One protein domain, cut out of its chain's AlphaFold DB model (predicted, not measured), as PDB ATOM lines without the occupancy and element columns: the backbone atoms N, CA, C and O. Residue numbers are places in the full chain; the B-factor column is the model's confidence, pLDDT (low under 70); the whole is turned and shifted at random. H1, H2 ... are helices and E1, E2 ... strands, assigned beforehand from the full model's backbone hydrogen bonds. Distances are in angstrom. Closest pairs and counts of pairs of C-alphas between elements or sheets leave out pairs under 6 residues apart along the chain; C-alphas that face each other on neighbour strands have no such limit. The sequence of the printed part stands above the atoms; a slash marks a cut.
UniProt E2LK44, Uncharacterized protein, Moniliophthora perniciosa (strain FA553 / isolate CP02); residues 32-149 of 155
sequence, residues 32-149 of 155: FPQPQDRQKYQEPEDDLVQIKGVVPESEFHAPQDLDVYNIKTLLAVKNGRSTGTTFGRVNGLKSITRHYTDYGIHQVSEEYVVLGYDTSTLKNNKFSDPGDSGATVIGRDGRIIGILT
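AT A GLANCE: This is residues 32 to 149 of the 155 residues of an uncharacterized protein of Moniliophthora perniciosa (strain FA553 / isolate CP02) (UniProt E2LK44). A small body of short strands sends out one long two-stranded arm: hairpin E3 and E4 runs away from the body to its turn at residues 101 to 105, and this arm makes the longest axis. In the body, E3 bends by 97 degrees at residue 87 and its first part pairs with E2; the short hairpin E5 and E6 comes in beside E2, while H1 and E1 lie at the end away from the arm. The printed part has 118 residues with two named helices and six named strands, in the order H1 E1 H2 E2 E3 E4 E5 E6; the class is mostly strand, though under half of the residues are in named elements. The strands form an antiparallel sheet of order E2 - E3 - E4 and an antiparallel pair, E5 - E6. The whole is compact, with a radius of gyration of the C-alphas of 15.4 A, but elongated in outline, spanning 52 by 31 by 28 A.

HOW THE PARTS SIT: H1, residues 35 to 38, and E1, residues 48 to 50, are apart; E1 pairs with no named strand. H2, residues 57 to 61, only grazes the strongly twisted sheet of E2, residues 75 to 80, E3, residues 84 to 100, and E4, residues 106 to 117; the closest C-alphas of H2 and E3, those of His 61 and Gly 92, are 7.1 A apart. These strands make a meander, each the antiparallel neighbour of the one before. In hairpin E2 and E3, N 76 and O 88 are within hydrogen-bond range at 2.9 A. In hairpin E3 and E4, N 91 and O 113 are at 2.8 A and N 99 and O 107 at 2.9 A. Residues 116 to 117 of E4 also pair with residues 124 to 125, antiparallel. E5, residues 136 to 138, and E6, residues 144 to 147, form an antiparallel hairpin, with N 137 and O 146 at 2.8 A. The closest C-alphas of E2 and E5, those of Lys 78 and Val 137, are 4.8 A apart. E4 and E6 are near each other. Every O i to N i+4 pair of H2 is within hydrogen-bond range; H1 is too short for such a pair, and its one O i to N i+3 pair is not within range.

IN THESE COORDINATES: H1 begins at C-alpha 35, (159.934, 200.425, 155.805). E2 is 16.4 A long from first to last C-alpha, E3 35.1 A and E4 35.3 A. E3 ends at C-alpha 100, (196.051, 174.785, 172.084), and E6 ends at C-alpha 147, (176.543, 183.122, 173.211).

THE WHOLE: The two C-alphas farthest apart, those of Pro 35 and Asp 102, are 52.7 A apart. The printed part has no cut. The links H2 to E2 and E4 to E5 are long, with 13 and 18 residues. The mean pLDDT of the printed part is 86.6; residue 92 and residues 97 to 107 are under 70.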
ATOM      1  N   PHE A  32     163.167 195.712 163.021       91.44
ATOM      2  CA  PHE A  32     162.581 195.915 161.691       91.44
ATOM      3  C   PHE A  32     162.562 197.413 161.321       91.44
ATOM      4  O   PHE A  32     161.516 197.950 160.949       91.44
ATOM      5  N   PRO A  33     163.709 198.117 161.403       88.56
ATOM      6  CA  PRO A  33     163.749 199.579 161.318       88.56
ATOM      7  C   PRO A  33     163.358 200.120 159.939       88.56
ATOM      8  O   PRO A  33     162.833 201.228 159.830       88.56
ATOM      9  N   GLN A  34     163.590 199.346 158.878       89.88
ATOM     10  CA  GLN A  34     163.350 199.783 157.508       89.88
ATOM     11  C   GLN A  34     161.888 199.610 157.080       89.88
ATOM     12  O   GLN A  34     161.285 198.578 157.386       89.88
ATOM     13  N   PRO A  35     161.314 200.537 156.285       87.19
ATOM     14  CA  PRO A  35     159.934 200.425 155.805       87.19
ATOM     15  C   PRO A  35     159.625 199.106 155.081       87.19
ATOM     16  O   PRO A  35     158.538 198.555 155.229       87.19
ATOM     17  N   GLN A  36     160.584 198.576 154.317       84.25
ATOM     18  CA  GLN A  36     160.438 197.300 153.608       84.25
ATOM     19  C   GLN A  36     160.450 196.106 154.569       84.25
ATOM     20  O   GLN A  36     159.810 195.090 154.309       84.25
ATOM     21  N   ASP A  37     161.165 196.224 155.688       83.00
ATOM     22  CA  ASP A  37     161.245 195.182 156.705       83.00
ATOM     23  C   ASP A  37     160.026 195.171 157.624       83.00
ATOM     24  O   ASP A  37     159.646 194.101 158.092       83.00
ATOM     25  N   ARG A  38     159.345 196.309 157.811       82.62
ATOM     26  CA  ARG A  38     158.082 196.377 158.567       82.62
ATOM     27  C   ARG A  38     157.011 195.439 158.026       82.62
ATOM     28  O   ARG A  38     156.210 194.931 158.795       82.62
ATOM     29  N   GLN A  39     157.016 195.158 156.723       83.31
ATOM     30  CA  GLN A  39     156.090 194.192 156.122       83.31
ATOM     31  C   GLN A  39     156.367 192.744 156.551       83.31
ATOM     32  O   GLN A  39     155.477 191.903 156.478       83.31
ATOM     33  N   LYS A  40     157.597 192.444 156.983       82.38
ATOM     34  CA  LYS A  40     158.002 191.127 157.496       82.38
ATOM     35  C   LYS A  40     157.753 190.994 158.998       82.38
ATOM     36  O   LYS A  40     157.899 189.896 159.530       82.38
ATOM     37  N   TYR A  41     157.442 192.099 159.674       84.62
ATOM     38  CA  TYR A  41     157.251 192.116 161.110       84.62
ATOM     39  C   TYR A  41     155.986 191.357 161.509       84.62
ATOM     40  O   TYR A  41     154.912 191.574 160.947       84.62
ATOM     41  N   GLN A  42     156.128 190.492 162.506       83.94
ATOM     42  CA  GLN A  42     155.027 189.863 163.216       83.94
ATOM     43  C   GLN A  42     155.352 189.951 164.702       83.94
ATOM     44  O   GLN A  42     156.459 189.583 165.104       83.94
ATOM     45  N   GLU A  43     154.404 190.464 165.485       83.38
ATOM     46  CA  GLU A  43     154.521 190.502 166.940       83.38
ATOM     47  C   GLU A  43     154.668 189.064 167.461       83.38
ATOM     48  O   GLU A  43     153.822 188.221 167.131       83.38
ATOM     49  N   PRO A  44     155.730 188.739 168.218       87.19
ATOM     50  CA  PRO A  44     155.855 187.428 168.834       87.19
ATOM     51  C   PRO A  44     154.752 187.221 169.878       87.19
ATOM     52  O   PRO A  44     154.490 188.092 170.701       87.19
ATOM     53  N   GLU A  45     154.128 186.045 169.881       89.06
ATOM     54  CA  GLU A  45     153.185 185.670 170.938       89.06
ATOM     55  C   GLU A  45     153.906 185.634 172.297       89.06
ATOM     56  O   GLU A  45     154.985 185.045 172.408       89.06
ATOM     57  N   ASP A  46     153.322 186.290 173.305       89.38
ATOM     58  CA  ASP A  46     153.882 186.459 174.657       89.38
ATOM     59  C   ASP A  46     155.303 187.061 174.695       89.38
ATOM     60  O   ASP A  46     156.079 186.804 175.619       89.38
ATOM     61  N   ASP A  47     155.672 187.835 173.670       90.44
ATOM     62  CA  ASP A  47     157.031 188.332 173.436       90.44
ATOM     63  C   ASP A  47     158.083 187.205 173.346       90.44
ATOM     64  O   ASP A  47     159.252 187.398 173.689       90.44
ATOM     65  N   LEU A  48     157.699 185.999 172.913       92.75
ATOM     66  CA  LEU A  48     158.590 184.841 172.822       92.75
ATOM     67  C   LEU A  48     158.992 184.540 171.374       92.75
ATOM     68  O   LEU A  48     158.215 184.020 170.570       92.75
ATOM     69  N   VAL A  49     160.267 184.760 171.055       93.44
ATOM     70  CA  VAL A  49     160.848 184.405 169.754       93.44
ATOM     71  C   VAL A  49     161.370 182.971 169.788       93.44
ATOM     72  O   VAL A  49     162.199 182.612 170.624       93.44
ATOM     73  N   GLN A  50     160.920 182.143 168.845       96.00
ATOM     74  CA  GLN A  50     161.429 180.783 168.681       96.00
ATOM     75  C   GLN A  50     162.891 180.803 168.224       96.00
ATOM     76  O   GLN A  50     163.197 181.287 167.132       96.00
ATOM     77  N   ILE A  51     163.780 180.200 169.016       96.62
ATOM     78  CA  ILE A  51     165.175 180.008 168.622       96.62
ATOM     79  C   ILE A  51     165.234 178.859 167.615       96.62
ATOM     80  O   ILE A  51     164.695 177.774 167.863       96.62
ATOM     81  N   LYS A  52     165.881 179.092 166.471       95.44
ATOM     82  CA  LYS A  52     166.015 178.104 165.397       95.44
ATOM     83  C   LYS A  52     167.307 178.298 164.616       95.44
ATOM     84  O   LYS A  52     167.543 179.363 164.072       95.44
ATOM     85  N   GLY A  53     168.112 177.248 164.484       96.38
ATOM     86  CA  GLY A  53     169.334 177.289 163.674       96.38
ATOM     87  C   GLY A  53     170.373 178.314 164.147       96.38
ATOM     88  O   GLY A  53     170.300 178.854 165.251       96.38
ATOM     89  N   VAL A  54     171.366 178.560 163.294       95.94
ATOM     90  CA  VAL A  54     172.524 179.423 163.568       95.94
ATOM     91  C   VAL A  54     172.777 180.295 162.340       95.94
ATOM     92  O   VAL A  54     172.569 179.846 161.210       95.94
ATOM     93  N   VAL A  55     173.190 181.543 162.548       95.31
ATOM     94  CA  VAL A  55     173.607 182.439 161.466       95.31
ATOM     95  C   VAL A  55     174.929 181.920 160.880       95.31
ATOM     96  O   VAL A  55     175.876 181.693 161.635       95.31
ATOM     97  N   PRO A  56     175.028 181.694 159.560       93.56
ATOM     98  CA  PRO A  56     176.268 181.234 158.943       93.56
ATOM     99  C   PRO A  56     177.321 182.349 158.919       93.56
ATOM    100  O   PRO A  56     176.993 183.522 158.749       93.56
ATOM    101  N   GLU A  57     178.602 181.980 158.993       88.94
ATOM    102  CA  GLU A  57     179.745 182.914 158.979       88.94
ATOM    103  C   GLU A  57     179.695 183.906 157.800       88.94
ATOM    104  O   GLU A  57     179.995 185.090 157.948       88.94
ATOM    105  N   SER A  58     179.234 183.461 156.628       91.56
ATOM    106  CA  SER A  58     179.088 184.319 155.447       91.56
ATOM    107  C   SER A  58     178.187 185.535 155.686       91.56
ATOM    108  O   SER A  58     178.419 186.587 155.098       91.56
ATOM    109  N   GLU A  59     177.176 185.417 156.551       93.44
ATOM    110  CA  GLU A  59     176.267 186.519 156.883       93.44
ATOM    111  C   GLU A  59     176.873 187.511 157.888       93.44
ATOM    112  O   GLU A  59     176.470 188.670 157.897       93.44
ATOM    113  N   PHE A  60     177.894 187.120 158.661       90.81
ATOM    114  CA  PHE A  60     178.683 188.071 159.459       90.81
ATOM    115  C   PHE A  60     179.554 188.958 158.565       90.81
ATOM    116  O   PHE A  60     179.734 190.143 158.840       90.81
ATOM    117  N   HIS A  61     180.073 188.398 157.467       88.25
ATOM    118  CA  HIS A  61     180.885 189.127 156.491       88.25
ATOM    119  C   HIS A  61     180.054 189.932 155.483       88.25
ATOM    120  O   HIS A  61     180.512 190.960 154.984       88.25
ATOM    121  N   ALA A  62     178.841 189.473 155.180       90.94
ATOM    122  CA  ALA A  62     177.924 190.116 154.247       90.94
ATOM    123  C   ALA A  62     176.502 190.173 154.833       90.94
ATOM    124  O   ALA A  62     175.606 189.471 154.346       90.94
ATOM    125  N   PRO A  63     176.271 191.008 155.862       91.38
ATOM    126  CA  PRO A  63     174.954 191.145 156.462       91.38
ATOM    127  C   PRO A  63     173.936 191.688 155.456       91.38
ATOM    128  O   PRO A  63     174.239 192.557 154.631       91.38
ATOM    129  N   GLN A  64     172.717 191.152 155.526       88.81
ATOM    130  CA  GLN A  64     171.613 191.518 154.632       88.81
ATOM    131  C   GLN A  64     170.684 192.573 155.238       88.81
ATOM    132  O   GLN A  64     170.019 193.293 154.493       88.81
ATOM    133  N   ASP A  65     170.662 192.680 156.567       90.56
ATOM    134  CA  ASP A  65     169.786 193.596 157.290       90.56
ATOM    135  C   ASP A  65     170.402 194.995 157.385       90.56
ATOM    136  O   ASP A  65     171.621 195.167 157.338       90.56
ATOM    137  N   LEU A  66     169.540 196.004 157.508       91.62
ATOM    138  CA  LEU A  66     169.916 197.402 157.702       91.62
ATOM    139  C   LEU A  66     169.453 197.856 159.083       91.62
ATOM    140  O   LEU A  66     168.312 197.600 159.462       91.62
ATOM    141  N   ASP A  67     170.310 198.566 159.812       90.12
ATOM    142  CA  ASP A  67     169.925 199.195 161.074       90.12
ATOM    143  C   ASP A  67     169.135 200.502 160.890       90.12
ATOM    144  O   ASP A  67     168.849 200.938 159.772       90.12
ATOM    145  N   VAL A  68     168.797 201.154 162.010       86.81
ATOM    146  CA  VAL A  68     168.120 202.465 162.061       86.81
ATOM    147  C   VAL A  68     168.879 203.588 161.335       86.81
ATOM    148  O   VAL A  68     168.298 204.629 161.041       86.81
ATOM    149  N   TYR A  69     170.162 203.392 161.023       87.19
ATOM    150  CA  TYR A  69     171.031 204.347 160.336       87.19
ATOM    151  C   TYR A  69     171.336 203.948 158.883       87.19
ATOM    152  O   TYR A  69     172.220 204.545 158.267       87.19
ATOM    153  N   ASN A  70     170.613 202.973 158.315       90.00
ATOM    154  CA  ASN A  70     170.861 202.413 156.979       90.00
ATOM    155  C   ASN A  70     172.247 201.764 156.819       90.00
ATOM    156  O   ASN A  70     172.783 201.699 155.709       90.00
ATOM    157  N   ILE A  71     172.833 201.260 157.904       90.31
ATOM    158  CA  ILE A  71     174.092 200.518 157.859       90.31
ATOM    159  C   ILE A  71     173.793 199.024 157.807       90.31
ATOM    160  O   ILE A  71     173.000 198.512 158.598       90.31
ATOM    161  N   LYS A  72     174.445 198.314 156.879       92.00
ATOM    162  CA  LYS A  72     174.333 196.854 156.783       92.00
ATOM    163  C   LYS A  72     174.959 196.186 158.004       92.00
ATOM    164  O   LYS A  72     176.144 196.383 158.265       92.00
ATOM    165  N   THR A  73     174.182 195.391 158.730       93.19
ATOM    166  CA  THR A  73     174.620 194.717 159.960       93.19
ATOM    167  C   THR A  73     173.713 193.531 160.299       93.19
ATOM    168  O   THR A  73     172.626 193.408 159.746       93.19
ATOM    169  N   LEU A  74     174.151 192.647 161.199       94.56
ATOM    170  CA  LEU A  74     173.256 191.700 161.859       94.56
ATOM    171  C   LEU A  74     172.641 192.391 163.077       94.56
ATOM    172  O   LEU A  74     173.358 192.822 163.985       94.56
ATOM    173  N   LEU A  75     171.315 192.493 163.100       94.56
ATOM    174  CA  LEU A  75     170.580 192.997 164.255       94.56
ATOM    175  C   LEU A  75     170.499 191.903 165.315       94.56
ATOM    176  O   LEU A  75     170.184 190.756 165.003       94.56
ATOM    177  N   ALA A  76     170.802 192.259 166.555       95.00
ATOM    178  CA  ALA A  76     170.993 191.323 167.648       95.00
ATOM    179  C   ALA A  76     170.068 191.650 168.818       95.00
ATOM    180  O   ALA A  76     169.915 192.810 169.202       95.00
ATOM    181  N   VAL A  77     169.526 190.606 169.436       94.88
ATOM    182  CA  VAL A  77     168.815 190.681 170.712       94.88
ATOM    183  C   VAL A  77     169.322 189.617 171.668       94.88
ATOM    184  O   VAL A  77     169.689 188.515 171.257       94.88
ATOM    185  N   LYS A  78     169.295 189.937 172.959       95.06
ATOM    186  CA  LYS A  78     169.335 188.944 174.033       95.06
ATOM    187  C   LYS A  78     168.314 189.271 175.112       95.06
ATOM    188  O   LYS A  78     167.863 190.409 175.210       95.06
ATOM    189  N   ASN A  79     168.093 188.310 176.000       94.31
ATOM    190  CA  ASN A  79     167.551 188.543 177.330       94.31
ATOM    191  C   ASN A  79     168.585 188.083 178.359       94.31
ATOM    192  O   ASN A  79     168.942 186.906 178.415       94.31
ATOM    193  N   GLY A  80     169.152 189.043 179.087       93.62
ATOM    194  CA  GLY A  80     170.163 188.803 180.109       93.62
ATOM    195  C   GLY A  80     169.582 188.926 181.513       93.62
ATOM    196  O   GLY A  80     168.633 189.675 181.737       93.62
ATOM    197  N   ARG A  81     170.170 188.218 182.481       92.94
ATOM    198  CA  ARG A  81     169.707 188.249 183.876       92.94
ATOM    199  C   ARG A  81     169.818 189.642 184.500       92.94
ATOM    200  O   ARG A  81     168.979 189.998 185.321       92.94
ATOM    201  N   SER A  82     170.864 190.395 184.163       92.50
ATOM    202  CA  SER A  82     171.156 191.689 184.783       92.50
ATOM    203  C   SER A  82     170.506 192.843 184.031       92.50
ATOM    204  O   SER A  82     169.995 193.763 184.663       92.50
ATOM    205  N   THR A  83     170.508 192.810 182.697       91.25
ATOM    206  CA  THR A  83     169.964 193.919 181.892       91.25
ATOM    207  C   THR A  83     168.551 193.681 181.370       91.25
ATOM    208  O   THR A  83     168.005 194.575 180.732       91.25
ATOM    209  N   GLY A  84     167.990 192.480 181.526       92.69
ATOM    210  CA  GLY A  84     166.790 192.072 180.793       92.69
ATOM    211  C   GLY A  84     167.034 192.054 179.282       92.69
ATOM    212  O   GLY A  84     168.144 191.743 178.820       92.69
ATOM    213  N   THR A  85     166.004 192.402 178.509       92.44
ATOM    214  CA  THR A  85     166.093 192.469 177.048       92.44
ATOM    215  C   THR A  85     166.940 193.653 176.601       92.44
ATOM    216  O   THR A  85     166.731 194.782 177.046       92.44
ATOM    217  N   THR A  86     167.893 193.406 175.705       93.12
ATOM    218  CA  THR A  86     168.679 194.457 175.049       93.12
ATOM    219  C   THR A  86     168.816 194.183 173.562       93.12
ATOM    220  O   THR A  86     168.873 193.033 173.122       93.12
ATOM    221  N   PHE A  87     168.903 195.266 172.794       92.62
ATOM    222  CA  PHE A  87     169.026 195.249 171.341       92.62
ATOM    223  C   PHE A  87     170.353 195.856 170.928       92.62
ATOM    224  O   PHE A  87     170.888 196.733 171.608       92.62
ATOM    225  N   GLY A  88     170.880 195.412 169.800       92.75
ATOM    226  CA  GLY A  88     172.137 195.913 169.288       92.75
ATOM    227  C   GLY A  88     172.386 195.521 167.847       92.75
ATOM    228  O   GLY A  88     171.538 194.948 167.163       92.75
ATOM    229  N   ARG A  89     173.590 195.838 167.395       92.88
ATOM    230  CA  ARG A  89     174.112 195.481 166.079       92.88
ATOM    231  C   ARG A  89     175.453 194.793 166.228       92.88
ATOM    232  O   ARG A  89     176.306 195.242 166.997       92.88
ATOM    233  N   VAL A  90     175.642 193.716 165.481       92.56
ATOM    234  CA  VAL A  90     176.939 193.058 165.381       92.56
ATOM    235  C   VAL A  90     177.865 193.966 164.578       92.56
ATOM    236  O   VAL A  90     177.574 194.347 163.443       92.56
ATOM    237  N   ASN A  91     178.985 194.341 165.179       81.62
ATOM    238  CA  ASN A  91     180.038 195.056 164.482       81.62
ATOM    239  C   ASN A  91     180.869 194.069 163.643       81.62
ATOM    240  O   ASN A  91     181.028 192.910 164.013       81.62
ATOM    241  N   GLY A  92     181.477 194.542 162.554       67.88
ATOM    242  CA  GLY A  92     182.386 193.748 161.718       67.88
ATOM    243  C   GLY A  92     183.739 193.427 162.372       67.88
ATOM    244  O   GLY A  92     184.619 192.876 161.715       67.88
ATOM    245  N   LEU A  93     183.938 193.790 163.645       70.56
ATOM    246  CA  LEU A  93     185.137 193.447 164.403       70.56
ATOM    247  C   LEU A  93     185.063 191.980 164.839       70.56
ATOM    248  O   LEU A  93     184.335 191.635 165.769       70.56
ATOM    249  N   LYS A  94     185.840 191.149 164.144       75.25
ATOM    250  CA  LYS A  94     186.039 189.724 164.411       75.25
ATOM    251  C   LYS A  94     187.342 189.527 165.185       75.25
ATOM    252  O   LYS A  94     188.402 189.948 164.722       75.25
ATOM    253  N   SER A  95     187.270 188.866 166.334       72.31
ATOM    254  CA  SER A  95     188.429 188.312 167.036       72.31
ATOM    255  C   SER A  95     188.463 186.802 166.824       72.31
ATOM    256  O   SER A  95     187.423 186.148 166.781       72.31
ATOM    257  N   ILE A  96     189.661 186.248 166.646       73.06
ATOM    258  CA  ILE A  96     189.870 184.810 166.484       73.06
ATOM    259  C   ILE A  96     190.772 184.358 167.622       73.06
ATOM    260  O   ILE A  96     191.960 184.692 167.642       73.06
ATOM    261  N   THR A  97     190.227 183.563 168.537       65.88
ATOM    262  CA  THR A  97     190.988 183.010 169.655       65.88
ATOM    263  C   THR A  97     191.330 181.553 169.349       65.88
ATOM    264  O   THR A  97     190.484 180.763 168.934       65.88
ATOM    265  N   ARG A  98     192.613 181.195 169.490       68.75
ATOM    266  CA  ARG A  98     193.112 179.830 169.266       68.75
ATOM    267  C   ARG A  98     193.561 179.232 170.587       68.75
ATOM    268  O   ARG A  98     194.545 179.691 171.164       68.75
ATOM    269  N   HIS A  99     192.877 178.185 171.030       67.50
ATOM    270  CA  HIS A  99     193.287 177.400 172.187       67.50
ATOM    271  C   HIS A  99     194.043 176.157 171.718       67.50
ATOM    272  O   HIS A  99     193.518 175.341 170.956       67.50
ATOM    273  N   TYR A 100     195.285 176.022 172.182       61.69
ATOM    274  CA  TYR A 100     196.051 174.785 172.084       61.69
ATOM    275  C   TYR A 100     195.807 174.012 173.373       61.69
ATOM    276  O   TYR A 100     196.213 174.455 174.444       61.69
ATOM    277  N   THR A 101     195.097 172.893 173.288       64.06
ATOM    278  CA  THR A 101     195.023 171.964 174.423       64.06
ATOM    279  C   THR A 101     196.289 171.105 174.451       64.06
ATOM    280  O   THR A 101     196.847 170.807 173.392       64.06
ATOM    281  N   ASP A 102     196.725 170.662 175.637       62.06
ATOM    282  CA  ASP A 102     197.914 169.802 175.823       62.06
ATOM    283  C   ASP A 102     197.864 168.488 175.010       62.06
ATOM    284  O   ASP A 102     198.880 167.830 174.801       62.06
ATOM    285  N   TYR A 103     196.682 168.129 174.496       66.31
ATOM    286  CA  TYR A 103     196.424 166.952 173.666       66.31
ATOM    287  C   TYR A 103     196.405 167.241 172.153       66.31
ATOM    288  O   TYR A 103     195.982 166.392 171.371       66.31
ATOM    289  N   GLY A 104     196.837 168.429 171.718       57.97
ATOM    290  CA  GLY A 104     196.950 168.774 170.296       57.97
ATOM    291  C   GLY A 104     195.618 169.060 169.592       57.97
ATOM    292  O   GLY A 104     195.587 169.150 168.366       57.97
ATOM    293  N   ILE A 105     194.514 169.226 170.331       56.06
ATOM    294  CA  ILE A 105     193.239 169.657 169.747       56.06
ATOM    295  C   ILE A 105     193.281 171.179 169.604       56.06
ATOM    296  O   ILE A 105     193.375 171.898 170.603       56.06
ATOM    297  N   HIS A 106     193.212 171.651 168.359       64.62
ATOM    298  CA  HIS A 106     193.070 173.063 168.020       64.62
ATOM    299  C   HIS A 106     191.597 173.472 168.134       64.62
ATOM    300  O   HIS A 106     190.767 172.993 167.362       64.62
ATOM    301  N   GLN A 107     191.269 174.368 169.064       64.19
ATOM    302  CA  GLN A 107     189.963 175.031 169.084       64.19
ATOM    303  C   GLN A 107     190.130 176.462 168.584       64.19
ATOM    304  O   GLN A 107     190.897 177.239 169.152       64.19
ATOM    305  N   VAL A 108     189.437 176.785 167.495       70.94
ATOM    306  CA  VAL A 108     189.319 178.150 166.980       70.94
ATOM    307  C   VAL A 108     187.940 178.649 167.381       70.94
ATOM    308  O   VAL A 108     186.942 178.073 166.950       70.94
ATOM    309  N   SER A 109     187.882 179.677 168.221       74.38
ATOM    310  CA  SER A 109     186.650 180.410 168.495       74.38
ATOM    311  C   SER A 109     186.657 181.732 167.738       74.38
ATOM    312  O   SER A 109     187.690 182.394 167.607       74.38
ATOM    313  N   GLU A 110     185.489 182.095 167.220       81.62
ATOM    314  CA  GLU A 110     185.247 183.395 166.610       81.62
ATOM    315  C   GLU A 110     184.391 184.225 167.551       81.62
ATOM    316  O   GLU A 110     183.334 183.783 168.003       81.62
ATOM    317  N   GLU A 111     184.858 185.426 167.849       86.50
ATOM    318  CA  GLU A 111     184.183 186.351 168.743       86.50
ATOM    319  C   GLU A 111     183.835 187.621 167.975       86.50
ATOM    320  O   GLU A 111     184.664 188.187 167.257       86.50
ATOM    321  N   TYR A 112     182.597 188.072 168.147       88.12
ATOM    322  CA  TYR A 112     182.065 189.272 167.517       88.12
ATOM    323  C   TYR A 112     181.595 190.249 168.589       88.12
ATOM    324  O   TYR A 112     181.074 189.853 169.633       88.12
ATOM    325  N   VAL A 113     181.760 191.543 168.323       89.75
ATOM    326  CA  VAL A 113     181.307 192.602 169.233       89.75
ATOM    327  C   VAL A 113     179.885 193.016 168.880       89.75
ATOM    328  O   VAL A 113     179.599 193.326 167.726       89.75
ATOM    329  N   VAL A 114     179.009 193.096 169.882       92.00
ATOM    330  CA  VAL A 114     177.665 193.671 169.737       92.00
ATOM    331  C   VAL A 114     177.637 195.056 170.374       92.00
ATOM    332  O   VAL A 114     177.911 195.208 171.563       92.00
ATOM    333  N   LEU A 115     177.290 196.070 169.583       90.81
ATOM    334  CA  LEU A 115     177.062 197.431 170.066       90.81
ATOM    335  C   LEU A 115     175.580 197.585 170.403       90.81
ATOM    336  O   LEU A 115     174.739 197.406 169.521       90.81
ATOM    337  N   GLY A 116     175.262 197.891 171.660       90.75
ATOM    338  CA  GLY A 116     173.882 198.051 172.114       90.75
ATOM    339  C   GLY A 116     173.258 199.359 171.633       90.75
ATOM    340  O   GLY A 116     173.960 200.349 171.418       90.75
ATOM    341  N   TYR A 117     171.935 199.373 171.507       87.62
ATOM    342  CA  TYR A 117     171.149 200.590 171.325       87.62
ATOM    343  C   TYR A 117     170.590 201.075 172.660       87.62
ATOM    344  O   TYR A 117     170.146 200.295 173.500       87.62
ATOM    345  N   ASP A 118     170.567 202.387 172.837       80.94
ATOM    346  CA  ASP A 118     169.703 203.054 173.794       80.94
ATOM    347  C   ASP A 118     168.265 203.024 173.253       80.94
ATOM    348  O   ASP A 118     167.970 203.606 172.210       80.94
ATOM    349  N   THR A 119     167.360 202.350 173.960       73.50
ATOM    350  CA  THR A 119     165.951 202.184 173.560       73.50
ATOM    351  C   THR A 119     165.098 203.442 173.763       73.50
ATOM    352  O   THR A 119     163.905 203.430 173.487       73.50
ATOM    353  N   SER A 120     165.679 204.541 174.244       73.88
ATOM    354  CA  SER A 120     165.026 205.849 174.375       73.88
ATOM    355  C   SER A 120     165.622 206.887 173.421       73.88
ATOM    356  O   SER A 120     164.902 207.746 172.917       73.88
ATOM    357  N   THR A 121     166.933 206.832 173.159       78.88
ATOM    358  CA  THR A 121     167.648 207.850 172.361       78.88
ATOM    359  C   THR A 121     168.217 207.339 171.037       78.88
ATOM    360  O   THR A 121     168.732 208.140 170.256       78.88
ATOM    361  N   LEU A 122     168.156 206.026 170.788       76.69
ATOM    362  CA  LEU A 122     168.779 205.306 169.666       76.69
ATOM    363  C   LEU A 122     170.308 205.411 169.581       76.69
ATOM    364  O   LEU A 122     170.912 204.838 168.679       76.69
ATOM    365  N   LYS A 123     170.967 206.096 170.521       81.44
ATOM    366  CA  LYS A 123     172.432 206.186 170.575       81.44
ATOM    367  C   LYS A 123     173.055 204.846 170.965       81.44
ATOM    368  O   LYS A 123     172.380 203.949 171.457       81.44
ATOM    369  N   ASN A 124     174.369 204.719 170.780       81.62
ATOM    370  CA  ASN A 124     175.097 203.551 171.272       81.62
ATOM    371  C   ASN A 124     175.002 203.471 172.806       81.62
ATOM    372  O   ASN A 124     175.207 204.469 173.499       81.62
ATOM    373  N   ASN A 125     174.756 202.270 173.314       86.25
ATOM    374  CA  ASN A 125     174.714 201.939 174.731       86.25
ATOM    375  C   ASN A 125     175.397 200.584 174.973       86.25
ATOM    376  O   ASN A 125     175.752 199.858 174.039       86.25
ATOM    377  N   LYS A 126     175.574 200.222 176.241       89.00
ATOM    378  CA  LYS A 126     176.013 198.880 176.614       89.00
ATOM    379  C   LYS A 126     174.972 197.844 176.189       89.00
ATOM    380  O   LYS A 126     173.778 198.009 176.419       89.00
ATOM    381  N   PHE A 127     175.442 196.756 175.588       92.25
ATOM    382  CA  PHE A 127     174.586 195.621 175.246       92.25
ATOM    383  C   PHE A 127     174.363 194.686 176.445       92.25
ATOM    384  O   PHE A 127     173.310 194.060 176.548       92.25
ATOM    385  N   SER A 128     175.334 194.591 177.357       92.50
ATOM    386  CA  SER A 128     175.334 193.649 178.482       92.50
ATOM    387  C   SER A 128     176.008 194.211 179.729       92.50
ATOM    388  O   SER A 128     176.887 195.064 179.614       92.50
ATOM    389  N   ASP A 129     175.679 193.640 180.887       92.44
ATOM    390  CA  ASP A 129     176.345 193.878 182.176       92.44
ATOM    391  C   ASP A 129     176.865 192.577 182.815       92.44
ATOM    392  O   ASP A 129     176.464 191.477 182.413       92.44
ATOM    393  N   PRO A 130     177.725 192.668 183.853       92.31
ATOM    394  CA  PRO A 130     178.071 191.521 184.684       92.31
ATOM    395  C   PRO A 130     176.826 190.755 185.149       92.31
ATOM    396  O   PRO A 130     175.908 191.323 185.742       92.31
ATOM    397  N   GLY A 131     176.805 189.449 184.886       91.44
ATOM    398  CA  GLY A 131     175.672 188.564 185.173       91.44
ATOM    399  C   GLY A 131     174.831 188.175 183.956       91.44
ATOM    400  O   GLY A 131     174.020 187.263 184.085       91.44
ATOM    401  N   ASP A 132     175.064 188.776 182.786       93.75
ATOM    402  CA  ASP A 132     174.440 188.342 181.528       93.75
ATOM    403  C   ASP A 132     175.182 187.189 180.830       93.75
ATOM    404  O   ASP A 132     174.675 186.644 179.851       93.75
ATOM    405  N   SER A 133     176.389 186.828 181.281       91.50
ATOM    406  CA  SER A 133     177.192 185.754 180.679       91.50
ATOM    407  C   SER A 133     176.384 184.462 180.521       91.50
ATOM    408  O   SER A 133     175.702 184.024 181.445       91.50
ATOM    409  N   GLY A 134     176.478 183.846 179.346       92.44
ATOM    410  CA  GLY A 134     175.684 182.683 178.953       92.44
ATOM    411  C   GLY A 134     174.359 183.026 178.265       92.44
ATOM    412  O   GLY A 134     173.740 182.129 177.696       92.44
ATOM    413  N   ALA A 135     173.933 184.295 178.248       94.88
ATOM    414  CA  ALA A 135     172.767 184.706 177.473       94.88
ATOM    415  C   ALA A 135     172.981 184.419 175.979       94.88
ATOM    416  O   ALA A 135     174.025 184.739 175.403       94.88
ATOM    417  N   THR A 136     171.973 183.821 175.348       96.25
ATOM    418  CA  THR A 136     171.984 183.566 173.906       96.25
ATOM    419  C   THR A 136     171.630 184.845 173.162       96.25
ATOM    420  O   THR A 136     170.660 185.523 173.505       96.25
ATOM    421  N   VAL A 137     172.424 185.169 172.145       96.69
ATOM    422  CA  VAL A 137     172.195 186.295 171.241       96.69
ATOM    423  C   VAL A 137     171.603 185.749 169.951       96.69
ATOM    424  O   VAL A 137     172.200 184.873 169.318       96.69
ATOM    425  N   ILE A 138     170.443 186.262 169.550       96.62
ATOM    426  CA  ILE A 138     169.759 185.846 168.321       96.62
ATOM    427  C   ILE A 138     169.503 187.031 167.394       96.62
ATOM    428  O   ILE A 138     169.451 188.184 167.827       96.62
ATOM    429  N   GLY A 139     169.334 186.726 166.112       94.50
ATOM    430  CA  GLY A 139     168.805 187.651 165.122       94.50
ATOM    431  C   GLY A 139     167.286 187.784 165.206       94.50
ATOM    432  O   GLY A 139     166.599 186.980 165.840       94.50
ATOM    433  N   ARG A 140     166.744 188.780 164.500       90.56
ATOM    434  CA  ARG A 140     165.291 189.027 164.391       90.56
ATOM    435  C   ARG A 140     164.480 187.848 163.850       90.56
ATOM    436  O   ARG A 140     163.274 187.782 164.048       90.56
ATOM    437  N   ASP A 141     165.135 186.938 163.140       92.25
ATOM    438  CA  ASP A 141     164.543 185.747 162.540       92.25
ATOM    439  C   ASP A 141     164.636 184.502 163.437       92.25
ATOM    440  O   ASP A 141     164.238 183.416 163.011       92.25
ATOM    441  N   GLY A 142     165.156 184.640 164.660       94.19
ATOM    442  CA  GLY A 142     165.305 183.554 165.625       94.19
ATOM    443  C   GLY A 142     166.597 182.744 165.495       94.19
ATOM    444  O   GLY A 142     166.805 181.823 166.287       94.19
ATOM    445  N   ARG A 143     167.476 183.049 164.529       97.00
ATOM    446  CA  ARG A 143     168.755 182.338 164.376       97.00
ATOM    447  C   ARG A 143     169.783 182.800 165.391       97.00
ATOM    448  O   ARG A 143     169.913 183.989 165.667       97.00
ATOM    449  N   ILE A 144     170.545 181.850 165.929       97.06
ATOM    450  CA  ILE A 144     171.595 182.135 166.909       97.06
ATOM    451  C   ILE A 144     172.745 182.874 166.223       97.06
ATOM    452  O   ILE A 144     173.316 182.376 165.256       97.06
ATOM    453  N   ILE A 145     173.095 184.044 166.755       95.75
ATOM    454  CA  ILE A 145     174.307 184.794 166.401       95.75
ATOM    455  C   ILE A 145     175.474 184.300 167.261       95.75
ATOM    456  O   ILE A 145     176.587 184.141 166.777       95.75
ATOM    457  N   GLY A 146     175.228 184.027 168.541       93.81
ATOM    458  CA  GLY A 146     176.255 183.507 169.433       93.81
ATOM    459  C   GLY A 146     175.795 183.423 170.880       93.81
ATOM    460  O   GLY A 146     174.623 183.627 171.199       93.81
ATOM    461  N   ILE A 147     176.742 183.130 171.762       94.12
ATOM    462  CA  ILE A 147     176.543 183.122 173.211       94.12
ATOM    463  C   ILE A 147     177.403 184.231 173.800       94.12
ATOM    464  O   ILE A 147     178.570 184.377 173.441       94.12
ATOM    465  N   LEU A 148     176.833 185.012 174.713       92.31
ATOM    466  CA  LEU A 148     177.559 186.072 175.390       92.31
ATOM    467  C   LEU A 148     178.579 185.472 176.371       92.31
ATOM    468  O   LEU A 148     178.204 184.932 177.411       92.31
ATOM    469  N   THR A 149     179.870 185.578 176.065       83.44
ATOM    470  CA  THR A 149     180.959 185.049 176.906       83.44
ATOM    471  C   THR A 149     181.504 186.086 177.891       83.44
ATOM    472  O   THR A 149     181.878 185.736 179.010       83.44
TER     473      THR A 149